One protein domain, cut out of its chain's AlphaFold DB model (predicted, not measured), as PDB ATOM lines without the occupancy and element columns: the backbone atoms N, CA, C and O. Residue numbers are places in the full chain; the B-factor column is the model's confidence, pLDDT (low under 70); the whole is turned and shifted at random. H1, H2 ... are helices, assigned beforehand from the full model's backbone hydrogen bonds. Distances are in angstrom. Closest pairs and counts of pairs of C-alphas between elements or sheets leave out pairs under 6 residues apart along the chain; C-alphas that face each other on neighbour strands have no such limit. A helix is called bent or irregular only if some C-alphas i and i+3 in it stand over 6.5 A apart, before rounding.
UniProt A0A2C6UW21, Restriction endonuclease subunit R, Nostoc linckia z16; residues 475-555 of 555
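Overview. This is residues 475 to 555 of the 555 residues of the protein "Restriction endonuclease subunit R" of Nostoc linckia z16 (UniProt A0A2C6UW21). What shape is it? The longest helix, H4, is sharply bent: its arm H4b forms a splayed bundle with H1 and H2, and short H3 packs on its arm H4a. Residues 487 to 492 stick out. What makes it? The printed part has 81 residues with four named helices, H1 to H4 in order, and no named strand; it is all helix and compact, with a radius of gyration of the C-alphas of 11.9 A and spans of 33, 26 and 19 A.

Arrangement. Is the longest helix straight? H4, residues 530 to 554, was assigned as one helix by its hydrogen bonds but is bent, with C-alphas 537 and 540 9.6 A apart. Its arms H4a, residues 530 to 537, and H4b, residues 540 to 554, stand at 68 degrees, only just a steep tilt; H4b is irregular, with C-alphas 540 and 543 7.4 A apart. What touches them? Residues 549 to 554 of H4b touch H1, residues 475 to 487; C-alphas 553 and 475 are closest, 4.9 A apart. H3, residues 517 to 521, touches H4a, with C-alphas 520 and 530 closest at 4.9 A. Do H1 and H2, residues 496 to 512, pair? They form a helical hairpin at a shallow tilt of 29 degrees. Every O i to N i+4 pair is within hydrogen-bond range in H1 and H4a, 12 of 13 in H2, 10 of 11 in H4b and 0 of 1 in H3, where 2 of 2 O i to N i+3 pairs are.

Along the chain. Where does H1 begin? It begins at C-alpha 475, (224.122, 154.316, 212.518). Where does H4b end? It ends at C-alpha 554, (222.354, 158.677, 217.748), 23.3 A from its first C-alpha.

Size, cuts and confidence. Is it cut? The printed part has no cut and no long link. Where is confidence low? Residues 489 to 492 have pLDDT under 70.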
ATOM      1  N   VAL A 475     225.477 154.842 212.319       87.06
ATOM      2  CA  VAL A 475     224.122 154.316 212.518       87.06
ATOM      3  C   VAL A 475     224.073 152.823 212.182       87.06
ATOM      4  O   VAL A 475     223.598 152.026 212.990       87.06
ATOM      5  N   ASP A 476     224.638 152.409 211.045       87.12
ATOM      6  CA  ASP A 476     224.726 151.005 210.630       87.12
ATOM      7  C   ASP A 476     225.430 150.127 211.665       87.12
ATOM      8  O   ASP A 476     224.943 149.052 212.030       87.12
ATOM      9  N   ARG A 477     226.584 150.579 212.159       86.88
ATOM     10  CA  ARG A 477     227.362 149.850 213.164       86.88
ATOM     11  C   ARG A 477     226.597 149.737 214.479       86.88
ATOM     12  O   ARG A 477     226.555 148.652 215.062       86.88
ATOM     13  N   ASN A 478     226.006 150.835 214.943       89.12
ATOM     14  CA  ASN A 478     225.246 150.864 216.189       89.12
ATOM     15  C   ASN A 478     224.011 149.957 216.089       89.12
ATOM     16  O   ASN A 478     223.754 149.163 216.993       89.12
ATOM     17  N   PHE A 479     223.316 149.981 214.948       92.19
ATOM     18  CA  PHE A 479     222.199 149.085 214.661       92.19
ATOM     19  C   PHE A 479     222.612 147.614 214.676       92.19
ATOM     20  O   PHE A 479     221.926 146.790 215.273       92.19
ATOM     21  N   GLN A 480     223.732 147.265 214.038       88.81
ATOM     22  CA  GLN A 480     224.233 145.889 214.026       88.81
ATOM     23  C   GLN A 480     224.567 145.390 215.433       88.81
ATOM     24  O   GLN A 480     224.206 144.264 215.773       88.81
ATOM     25  N   ALA A 481     225.229 146.219 216.247       88.00
ATOM     26  CA  ALA A 481     225.551 145.884 217.632       88.00
ATOM     27  C   ALA A 481     224.277 145.666 218.460       88.00
ATOM     28  O   ALA A 481     224.115 144.622 219.088       88.00
ATOM     29  N   TRP A 482     223.331 146.599 218.371       90.69
ATOM     30  CA  TRP A 482     222.053 146.516 219.069       90.69
ATOM     31  C   TRP A 482     221.210 145.316 218.645       90.69
ATOM     32  O   TRP A 482     220.724 144.567 219.492       90.69
ATOM     33  N   ALA A 483     221.076 145.080 217.339       88.88
ATOM     34  CA  ALA A 483     220.324 143.948 216.813       88.88
ATOM     35  C   ALA A 483     220.956 142.621 217.250       88.88
ATOM     36  O   ALA A 483     220.241 141.681 217.599       88.88
ATOM     37  N   PHE A 484     222.290 142.543 217.271       87.00
ATOM     38  CA  PHE A 484     223.005 141.372 217.763       87.00
ATOM     39  C   PHE A 484     222.746 141.137 219.254       87.00
ATOM     40  O   PHE A 484     222.393 140.019 219.631       87.00
ATOM     41  N   ASP A 485     222.853 142.171 220.089       85.12
ATOM     42  CA  ASP A 485     222.626 142.068 221.532       85.12
ATOM     43  C   ASP A 485     221.172 141.703 221.859       85.12
ATOM     44  O   ASP A 485     220.931 140.800 222.661       85.12
ATOM     45  N   ARG A 486     220.194 142.298 221.163       82.94
ATOM     46  CA  ARG A 486     218.766 141.959 221.294       82.94
ATOM     47  C   ARG A 486     218.442 140.535 220.844       82.94
ATOM     48  O   ARG A 486     217.520 139.923 221.376       82.94
ATOM     49  N   GLN A 487     219.184 139.978 219.890       79.88
ATOM     50  CA  GLN A 487     219.001 138.593 219.439       79.88
ATOM     51  C   GLN A 487     219.819 137.575 220.250       79.88
ATOM     52  O   GLN A 487     219.546 136.368 220.193       79.88
ATOM     53  N   LYS A 488     220.813 138.030 221.019       76.81
ATOM     54  CA  LYS A 488     221.684 137.193 221.843       76.81
ATOM     55  C   LYS A 488     221.018 136.890 223.186       76.81
ATOM     56  O   LYS A 488     221.048 137.681 224.116       76.81
ATOM     57  N   GLY A 489     220.456 135.687 223.303       63.12
ATOM     58  CA  GLY A 489     219.855 135.194 224.551       63.12
ATOM     59  C   GLY A 489     218.371 135.533 224.735       63.12
ATOM     60  O   GLY A 489     217.799 135.165 225.758       63.12
ATOM     61  N   ALA A 490     217.728 136.167 223.750       69.31
ATOM     62  CA  ALA A 490     216.281 136.361 223.752       69.31
ATOM     63  C   ALA A 490     215.536 135.035 223.522       69.31
ATOM     64  O   ALA A 490     215.880 134.260 222.625       69.31
ATOM     65  N   ALA A 491     214.484 134.793 224.313       58.84
ATOM     66  CA  ALA A 491     213.618 133.621 224.167       58.84
ATOM     67  C   ALA A 491     212.840 133.621 222.835       58.84
ATOM     68  O   ALA A 491     212.474 132.560 222.333       58.84
ATOM     69  N   GLN A 492     212.630 134.800 222.241       68.50
ATOM     70  CA  GLN A 492     211.963 134.987 220.958       68.50
ATOM     71  C   GLN A 492     212.771 135.976 220.113       68.50
ATOM     72  O   GLN A 492     213.084 137.077 220.559       68.50
ATOM     73  N   LYS A 493     213.163 135.556 218.907       81.69
ATOM     74  CA  LYS A 493     213.924 136.386 217.964       81.69
ATOM     75  C   LYS A 493     212.977 137.228 217.115       81.69
ATOM     76  O   LYS A 493     211.853 136.798 216.859       81.69
ATOM     77  N   PHE A 494     213.463 138.373 216.635       87.25
ATOM     78  CA  PHE A 494     212.728 139.168 215.655       87.25
ATOM     79  C   PHE A 494     212.453 138.355 214.386       87.25
ATOM     80  O   PHE A 494     213.326 137.634 213.897       87.25
ATOM     81  N   THR A 495     211.240 138.477 213.855       90.12
ATOM     82  CA  THR A 495     210.872 137.917 212.553       90.12
ATOM     83  C   THR A 495     211.552 138.692 211.424       90.12
ATOM     84  O   THR A 495     211.988 139.829 211.609       90.12
ATOM     85  N   GLU A 496     211.623 138.103 210.228       89.06
ATOM     86  CA  GLU A 496     212.140 138.805 209.040       89.06
ATOM     87  C   GLU A 496     211.362 140.098 208.756       89.06
ATOM     88  O   GLU A 496     211.956 141.126 208.436       89.06
ATOM     89  N   GLU A 497     210.040 140.081 208.954       91.31
ATOM     90  CA  GLU A 497     209.192 141.261 208.776       91.31
ATOM     91  C   GLU A 497     209.510 142.343 209.820       91.31
ATOM     92  O   GLU A 497     209.699 143.504 209.464       91.31
ATOM     93  N   GLN A 498     209.675 141.975 211.097       90.88
ATOM     94  CA  GLN A 498     210.123 142.906 212.139       90.88
ATOM     95  C   GLN A 498     211.508 143.489 211.815       90.88
ATOM     96  O   GLN A 498     211.702 144.699 211.888       90.88
ATOM     97  N   MET A 499     212.463 142.661 211.384       91.81
ATOM     98  CA  MET A 499     213.804 143.119 211.002       91.81
ATOM     99  C   MET A 499     213.791 144.064 209.800       91.81
ATOM    100  O   MET A 499     214.595 144.997 209.756       91.81
ATOM    101  N   GLN A 500     212.891 143.861 208.837       91.88
ATOM    102  CA  GLN A 500     212.724 144.778 207.713       91.88
ATOM    103  C   GLN A 500     212.270 146.162 208.192       91.88
ATOM    104  O   GLN A 500     212.856 147.161 207.780       91.88
ATOM    105  N   TRP A 501     211.302 146.229 209.108       92.94
ATOM    106  CA  TRP A 501     210.857 147.491 209.709       92.94
ATOM    107  C   TRP A 501     211.965 148.204 210.484       92.94
ATOM    108  O   TRP A 501     212.165 149.403 210.307       92.94
ATOM    109  N   LEU A 502     212.737 147.462 211.277       92.81
ATOM    110  CA  LEU A 502     213.873 148.006 212.022       92.81
ATOM    111  C   LEU A 502     214.958 148.572 211.085       92.81
ATOM    112  O   LEU A 502     215.528 149.622 211.369       92.81
ATOM    113  N   ARG A 503     215.207 147.929 209.933       92.75
ATOM    114  CA  ARG A 503     216.124 148.449 208.900       92.75
ATOM    115  C   ARG A 503     215.603 149.724 208.239       92.75
ATOM    116  O   ARG A 503     216.390 150.640 208.051       92.75
ATOM    117  N   MET A 504     214.302 149.807 207.941       91.38
ATOM    118  CA  MET A 504     213.707 151.038 207.398       91.38
ATOM    119  C   MET A 504     213.838 152.210 208.376       91.38
ATOM    120  O   MET A 504     214.164 153.314 207.956       91.38
ATOM    121  N   ILE A 505     213.630 151.968 209.676       91.38
ATOM    122  CA  ILE A 505     213.845 152.979 210.725       91.38
ATOM    123  C   ILE A 505     215.305 153.426 210.747       91.38
ATOM    124  O   ILE A 505     215.581 154.621 210.738       91.38
ATOM    125  N   LYS A 506     216.240 152.476 210.713       92.12
ATOM    126  CA  LYS A 506     217.674 152.761 210.653       92.12
ATOM    127  C   LYS A 506     218.040 153.631 209.439       92.12
ATOM    128  O   LYS A 506     218.710 154.643 209.613       92.12
ATOM    129  N   ASP A 507     217.581 153.271 208.238       88.94
ATOM    130  CA  ASP A 507     217.846 154.037 207.008       88.94
ATOM    131  C   ASP A 507     217.230 155.450 207.066       88.94
ATOM    132  O   ASP A 507     217.820 156.419 206.583       88.94
ATOM    133  N   PHE A 508     216.052 155.585 207.685       88.62
ATOM    134  CA  PHE A 508     215.410 156.881 207.901       88.62
ATOM    135  C   PHE A 508     216.238 157.754 208.851       88.62
ATOM    136  O   PHE A 508     216.644 158.850 208.467       88.62
ATOM    137  N   VAL A 509     216.594 157.231 210.032       87.69
ATOM    138  CA  VAL A 509     217.400 157.928 211.052       87.69
ATOM    139  C   VAL A 509     218.777 158.333 210.521       87.69
ATOM    140  O   VAL A 509     219.260 159.411 210.862       87.69
ATOM    141  N   ALA A 510     219.394 157.545 209.637       85.31
ATOM    142  CA  ALA A 510     220.652 157.921 208.983       85.31
ATOM    143  C   ALA A 510     220.558 159.240 208.187       85.31
ATOM    144  O   ALA A 510     221.560 159.931 208.006       85.31
ATOM    145  N   THR A 511     219.353 159.618 207.747       83.06
ATOM    146  CA  THR A 511     219.100 160.828 206.953       83.06
ATOM    147  C   THR A 511     218.408 161.937 207.757       83.06
ATOM    148  O   THR A 511     218.721 163.115 207.581       83.06
ATOM    149  N   SER A 512     217.453 161.586 208.623       82.38
ATOM    150  CA  SER A 512     216.620 162.522 209.396       82.38
ATOM    151  C   SER A 512     217.116 162.772 210.824       82.38
ATOM    152  O   SER A 512     216.595 163.666 211.493       82.38
ATOM    153  N   PHE A 513     218.111 162.001 211.279       84.31
ATOM    154  CA  PHE A 513     218.713 161.983 212.624       84.31
ATOM    155  C   PHE A 513     217.818 161.444 213.745       84.31
ATOM    156  O   PHE A 513     218.340 161.042 214.783       84.31
ATOM    157  N   HIS A 514     216.509 161.380 213.517       86.38
ATOM    158  CA  HIS A 514     215.496 160.954 214.480       86.38
ATOM    159  C   HIS A 514     214.257 160.416 213.762       86.38
ATOM    160  O   HIS A 514     214.009 160.777 212.606       86.38
ATOM    161  N   VAL A 515     213.492 159.560 214.439       89.06
ATOM    162  CA  VAL A 515     212.169 159.112 213.990       89.06
ATOM    163  C   VAL A 515     211.112 159.331 215.075       89.06
ATOM    164  O   VAL A 515     211.250 158.853 216.201       89.06
ATOM    165  N   ASP A 516     210.028 160.013 214.723       88.25
ATOM    166  CA  ASP A 516     208.837 160.188 215.552       88.25
ATOM    167  C   ASP A 516     207.650 159.371 215.025       88.25
ATOM    168  O   ASP A 516     207.674 158.781 213.944       88.25
ATOM    169  N   LYS A 517     206.567 159.321 215.808       88.69
ATOM    170  CA  LYS A 517     205.346 158.593 215.426       88.69
ATOM    171  C   LYS A 517     204.715 159.162 214.153       88.69
ATOM    172  O   LYS A 517     204.177 158.387 213.366       88.69
ATOM    173  N   GLU A 518     204.795 160.476 213.941       86.75
ATOM    174  CA  GLU A 518     204.254 161.121 212.739       86.75
ATOM    175  C   GLU A 518     205.037 160.758 211.467       86.75
ATOM    176  O   GLU A 518     204.467 160.738 210.376       86.75
ATOM    177  N   ASP A 519     206.319 160.397 211.579       88.06
ATOM    178  CA  ASP A 519     207.137 160.033 210.417       88.06
ATOM    179  C   ASP A 519     206.660 158.737 209.750       88.06
ATOM    180  O   ASP A 519     206.906 158.514 208.564       88.06
ATOM    181  N   PHE A 520     205.907 157.899 210.467       90.62
ATOM    182  CA  PHE A 520     205.315 156.685 209.908       90.62
ATOM    183  C   PHE A 520     204.224 156.963 208.856       90.62
ATOM    184  O   PHE A 520     203.850 156.046 208.115       90.62
ATOM    185  N   ASP A 521     203.749 158.207 208.750       88.00
ATOM    186  CA  ASP A 521     202.849 158.665 207.685       88.00
ATOM    187  C   ASP A 521     203.604 159.054 206.397       88.00
ATOM    188  O   ASP A 521     202.994 159.269 205.341       88.00
ATOM    189  N   LEU A 522     204.940 159.091 206.443       85.56
ATOM    190  CA  LEU A 522     205.820 159.403 205.320       85.56
ATOM    191  C   LEU A 522     206.363 158.131 204.645       85.56
ATOM    192  O   LEU A 522     206.302 157.019 205.172       85.56
ATOM    193  N   SER A 523     206.894 158.290 203.431       81.75
ATOM    194  CA  SER A 523     207.589 157.208 202.718       81.75
ATOM    195  C   SER A 523     208.953 156.934 203.374       81.75
ATOM    196  O   SER A 523     209.646 157.904 203.689       81.75
ATOM    197  N   PRO A 524     209.385 155.667 203.548       85.00
ATOM    198  CA  PRO A 524     208.782 154.433 203.023       85.00
ATOM    199  C   PRO A 524     207.740 153.766 203.942       85.00
ATOM    200  O   PRO A 524     207.136 152.767 203.547       85.00
ATOM    201  N   PHE A 525     207.512 154.281 205.153       90.81
ATOM    202  CA  PHE A 525     206.676 153.631 206.170       90.81
ATOM    203  C   PHE A 525     205.201 153.542 205.779       90.81
ATOM    204  O   PHE A 525     204.587 152.483 205.931       90.81
ATOM    205  N   ASN A 526     204.635 154.612 205.219       89.00
ATOM    206  CA  ASN A 526     203.229 154.648 204.819       89.00
ATOM    207  C   ASN A 526     202.882 153.578 203.772       89.00
ATOM    208  O   ASN A 526     201.847 152.919 203.872       89.00
ATOM    209  N   ALA A 527     203.786 153.328 202.825       87.88
ATOM    210  CA  ALA A 527     203.650 152.308 201.794       87.88
ATOM    211  C   ALA A 527     203.724 150.883 202.369       87.88
ATOM    212  O   ALA A 527     203.131 149.963 201.806       87.88
ATOM    213  N   ALA A 528     204.409 150.701 203.500       85.81
ATOM    214  CA  ALA A 528     204.498 149.432 204.215       85.81
ATOM    215  C   ALA A 528     203.336 149.201 205.205       85.81
ATOM    216  O   ALA A 528     203.256 148.127 205.799       85.81
ATOM    217  N   GLY A 529     202.421 150.167 205.371       87.25
ATOM    218  CA  GLY A 529     201.263 150.085 206.274       87.25
ATOM    219  C   GLY A 529     201.319 151.015 207.494       87.25
ATOM    220  O   GLY A 529     200.459 150.909 208.373       87.25
ATOM    221  N   GLY A 530     202.306 151.914 207.550       92.00
ATOM    222  CA  GLY A 530     202.433 152.988 208.537       92.00
ATOM    223  C   GLY A 530     202.517 152.516 209.990       92.00
ATOM    224  O   GLY A 530     202.844 151.361 210.286       92.00
ATOM    225  N   LEU A 531     202.185 153.414 210.920       91.00
ATOM    226  CA  LEU A 531     202.290 153.157 212.360       91.00
ATOM    227  C   LEU A 531     201.403 151.983 212.803       91.00
ATOM    228  O   LEU A 531     201.774 151.212 213.683       91.00
ATOM    229  N   GLY A 532     200.251 151.801 212.148       89.75
ATOM    230  CA  GLY A 532     199.328 150.704 212.441       89.75
ATOM    231  C   GLY A 532     199.934 149.324 212.180       89.75
ATOM    232  O   GLY A 532     199.779 148.416 213.000       89.75
ATOM    233  N   LYS A 533     200.668 149.153 211.073       91.00
ATOM    234  CA  LYS A 533     201.365 147.895 210.773       91.00
ATOM    235  C   LYS A 533     202.557 147.672 211.704       91.00
ATOM    236  O   LYS A 533     202.773 146.543 212.141       91.00
ATOM    237  N   PHE A 534     203.280 148.732 212.058       92.31
ATOM    238  CA  PHE A 534     204.355 148.655 213.044       92.31
ATOM    239  C   PHE A 534     203.831 148.196 214.418       92.31
ATOM    240  O   PHE A 534     204.364 147.253 215.000       92.31
ATOM    241  N   TYR A 535     202.705 148.754 214.880       91.88
ATOM    242  CA  TYR A 535     202.037 148.330 216.115       91.88
ATOM    243  C   TYR A 535     201.599 146.857 216.082       91.88
ATOM    244  O   TYR A 535     201.761 146.140 217.062       91.88
ATOM    245  N   GLN A 536     201.093 146.357 214.950       91.38
ATOM    246  CA  GLN A 536     200.741 144.935 214.817       91.38
ATOM    247  C   GLN A 536     201.947 144.000 214.983       91.38
ATOM    248  O   GLN A 536     201.786 142.874 215.451       91.38
ATOM    249  N   LEU A 537     203.137 144.447 214.576       90.19
ATOM    250  CA  LEU A 537     204.359 143.649 214.625       90.19
ATOM    251  C   LEU A 537     205.029 143.684 215.997       90.19
ATOM    252  O   LEU A 537     205.572 142.666 216.414       90.19
ATOM    253  N   PHE A 538     205.007 144.823 216.688       89.25
ATOM    254  CA  PHE A 538     205.743 145.021 217.943       89.25
ATOM    255  C   PHE A 538     204.850 145.144 219.187       89.25
ATOM    256  O   PHE A 538     205.351 145.121 220.308       89.25
ATOM    257  N   GLY A 539     203.528 145.207 219.018       90.88
ATOM    258  CA  GLY A 539     202.563 145.248 220.113       90.88
ATOM    259  C   GLY A 539     202.772 146.450 221.031       90.88
ATOM    260  O   GLY A 539     203.012 147.560 220.566       90.88
ATOM    261  N   ASN A 540     202.697 146.218 222.343       88.12
ATOM    262  CA  ASN A 540     202.846 147.270 223.354       88.12
ATOM    263  C   ASN A 540     204.275 147.833 223.446       88.12
ATOM    264  O   ASN A 540     204.442 148.936 223.954       88.12
ATOM    265  N   ASP A 541     205.276 147.123 222.920       86.19
ATOM    266  CA  ASP A 541     206.689 147.511 223.026       86.19
ATOM    267  C   ASP A 541     207.116 148.490 221.915       86.19
ATOM    268  O   ASP A 541     208.269 148.910 221.853       86.19
ATOM    269  N   TYR A 542     206.208 148.863 221.002       88.19
ATOM    270  CA  TYR A 542     206.548 149.665 219.822       88.19
ATOM    271  C   TYR A 542     207.140 151.045 220.169       88.19
ATOM    272  O   TYR A 542     208.054 151.500 219.482       88.19
ATOM    273  N   GLU A 543     206.661 151.704 221.234       88.00
ATOM    274  CA  GLU A 543     207.198 153.003 221.678       88.00
ATOM    275  C   GLU A 543     208.588 152.860 222.289       88.00
ATOM    276  O   GLU A 543     209.473 153.672 222.017       88.00
ATOM    277  N   ASP A 544     208.788 151.808 223.080       88.50
ATOM    278  CA  ASP A 544     210.076 151.519 223.702       88.50
ATOM    279  C   ASP A 544     211.129 151.227 222.632       88.50
ATOM    280  O   ASP A 544     212.240 151.744 222.713       88.50
ATOM    281  N   ILE A 545     210.757 150.497 221.577       88.88
ATOM    282  CA  ILE A 545     211.639 150.209 220.438       88.88
ATOM    283  C   ILE A 545     212.006 151.483 219.674       88.88
ATOM    284  O   ILE A 545     213.171 151.655 219.323       88.88
ATOM    285  N   ILE A 546     211.054 152.387 219.420       89.50
ATOM    286  CA  ILE A 546     211.344 153.669 218.753       89.50
ATOM    287  C   ILE A 546     212.323 154.496 219.597       89.50
ATOM    288  O   ILE A 546     213.339 154.965 219.087       89.50
ATOM    289  N   ASN A 547     212.054 154.633 220.897       87.62
ATOM    290  CA  ASN A 547     212.896 155.409 221.807       87.62
ATOM    291  C   ASN A 547     214.303 154.820 221.948       87.62
ATOM    292  O   ASN A 547     215.286 155.560 221.942       87.62
ATOM    293  N   GLU A 548     214.399 153.498 222.058       87.94
ATOM    294  CA  GLU A 548     215.667 152.784 222.150       87.94
ATOM    295  C   GLU A 548     216.479 152.911 220.860       87.94
ATOM    296  O   GLU A 548     217.680 153.161 220.922       87.94
ATOM    297  N   LEU A 549     215.846 152.800 219.686       88.69
ATOM    298  CA  LEU A 549     216.533 153.000 218.410       88.69
ATOM    299  C   LEU A 549     217.026 154.438 218.259       88.69
ATOM    300  O   LEU A 549     218.186 154.630 217.909       88.69
ATOM    301  N   ASN A 550     216.210 155.447 218.568       88.12
ATOM    302  CA  ASN A 550     216.659 156.841 218.505       88.12
ATOM    303  C   ASN A 550     217.842 157.109 219.448       88.12
ATOM    304  O   ASN A 550     218.743 157.872 219.111       88.12
ATOM    305  N   GLU A 551     217.886 156.459 220.612       86.31
ATOM    306  CA  GLU A 551     219.017 156.556 221.538       86.31
ATOM    307  C   GLU A 551     220.276 155.864 220.999       86.31
ATOM    308  O   GLU A 551     221.346 156.468 220.933       86.31
ATOM    309  N   VAL A 552     220.153 154.601 220.602       86.81
ATOM    310  CA  VAL A 552     221.277 153.760 220.180       86.81
ATOM    311  C   VAL A 552     221.886 154.250 218.871       86.81
ATOM    312  O   VAL A 552     223.105 154.235 218.705       86.81
ATOM    313  N   LEU A 553     221.053 154.665 217.919       87.06
ATOM    314  CA  LEU A 553     221.512 155.090 216.601       87.06
ATOM    315  C   LEU A 553     222.177 156.472 216.644       87.06
ATOM    316  O   LEU A 553     223.107 156.703 215.875       87.06
ATOM    317  N   ALA A 554     221.766 157.349 217.566       81.38
ATOM    318  CA  ALA A 554     222.354 158.677 217.748       81.38
ATOM    319  C   ALA A 554     223.612 158.696 218.645       81.38
ATOM    320  O   ALA A 554     224.324 159.709 218.679       81.38
ATOM    321  N   ALA A 555     223.886 157.615 219.386       74.19
ATOM    322  CA  ALA A 555     225.060 157.474 220.255       74.19
ATOM    323  C   ALA A 555     226.369 157.546 219.456       74.19
ATOM    324  O   ALA A 555     227.166 158.481 219.721       74.19
TER     325      ALA A 555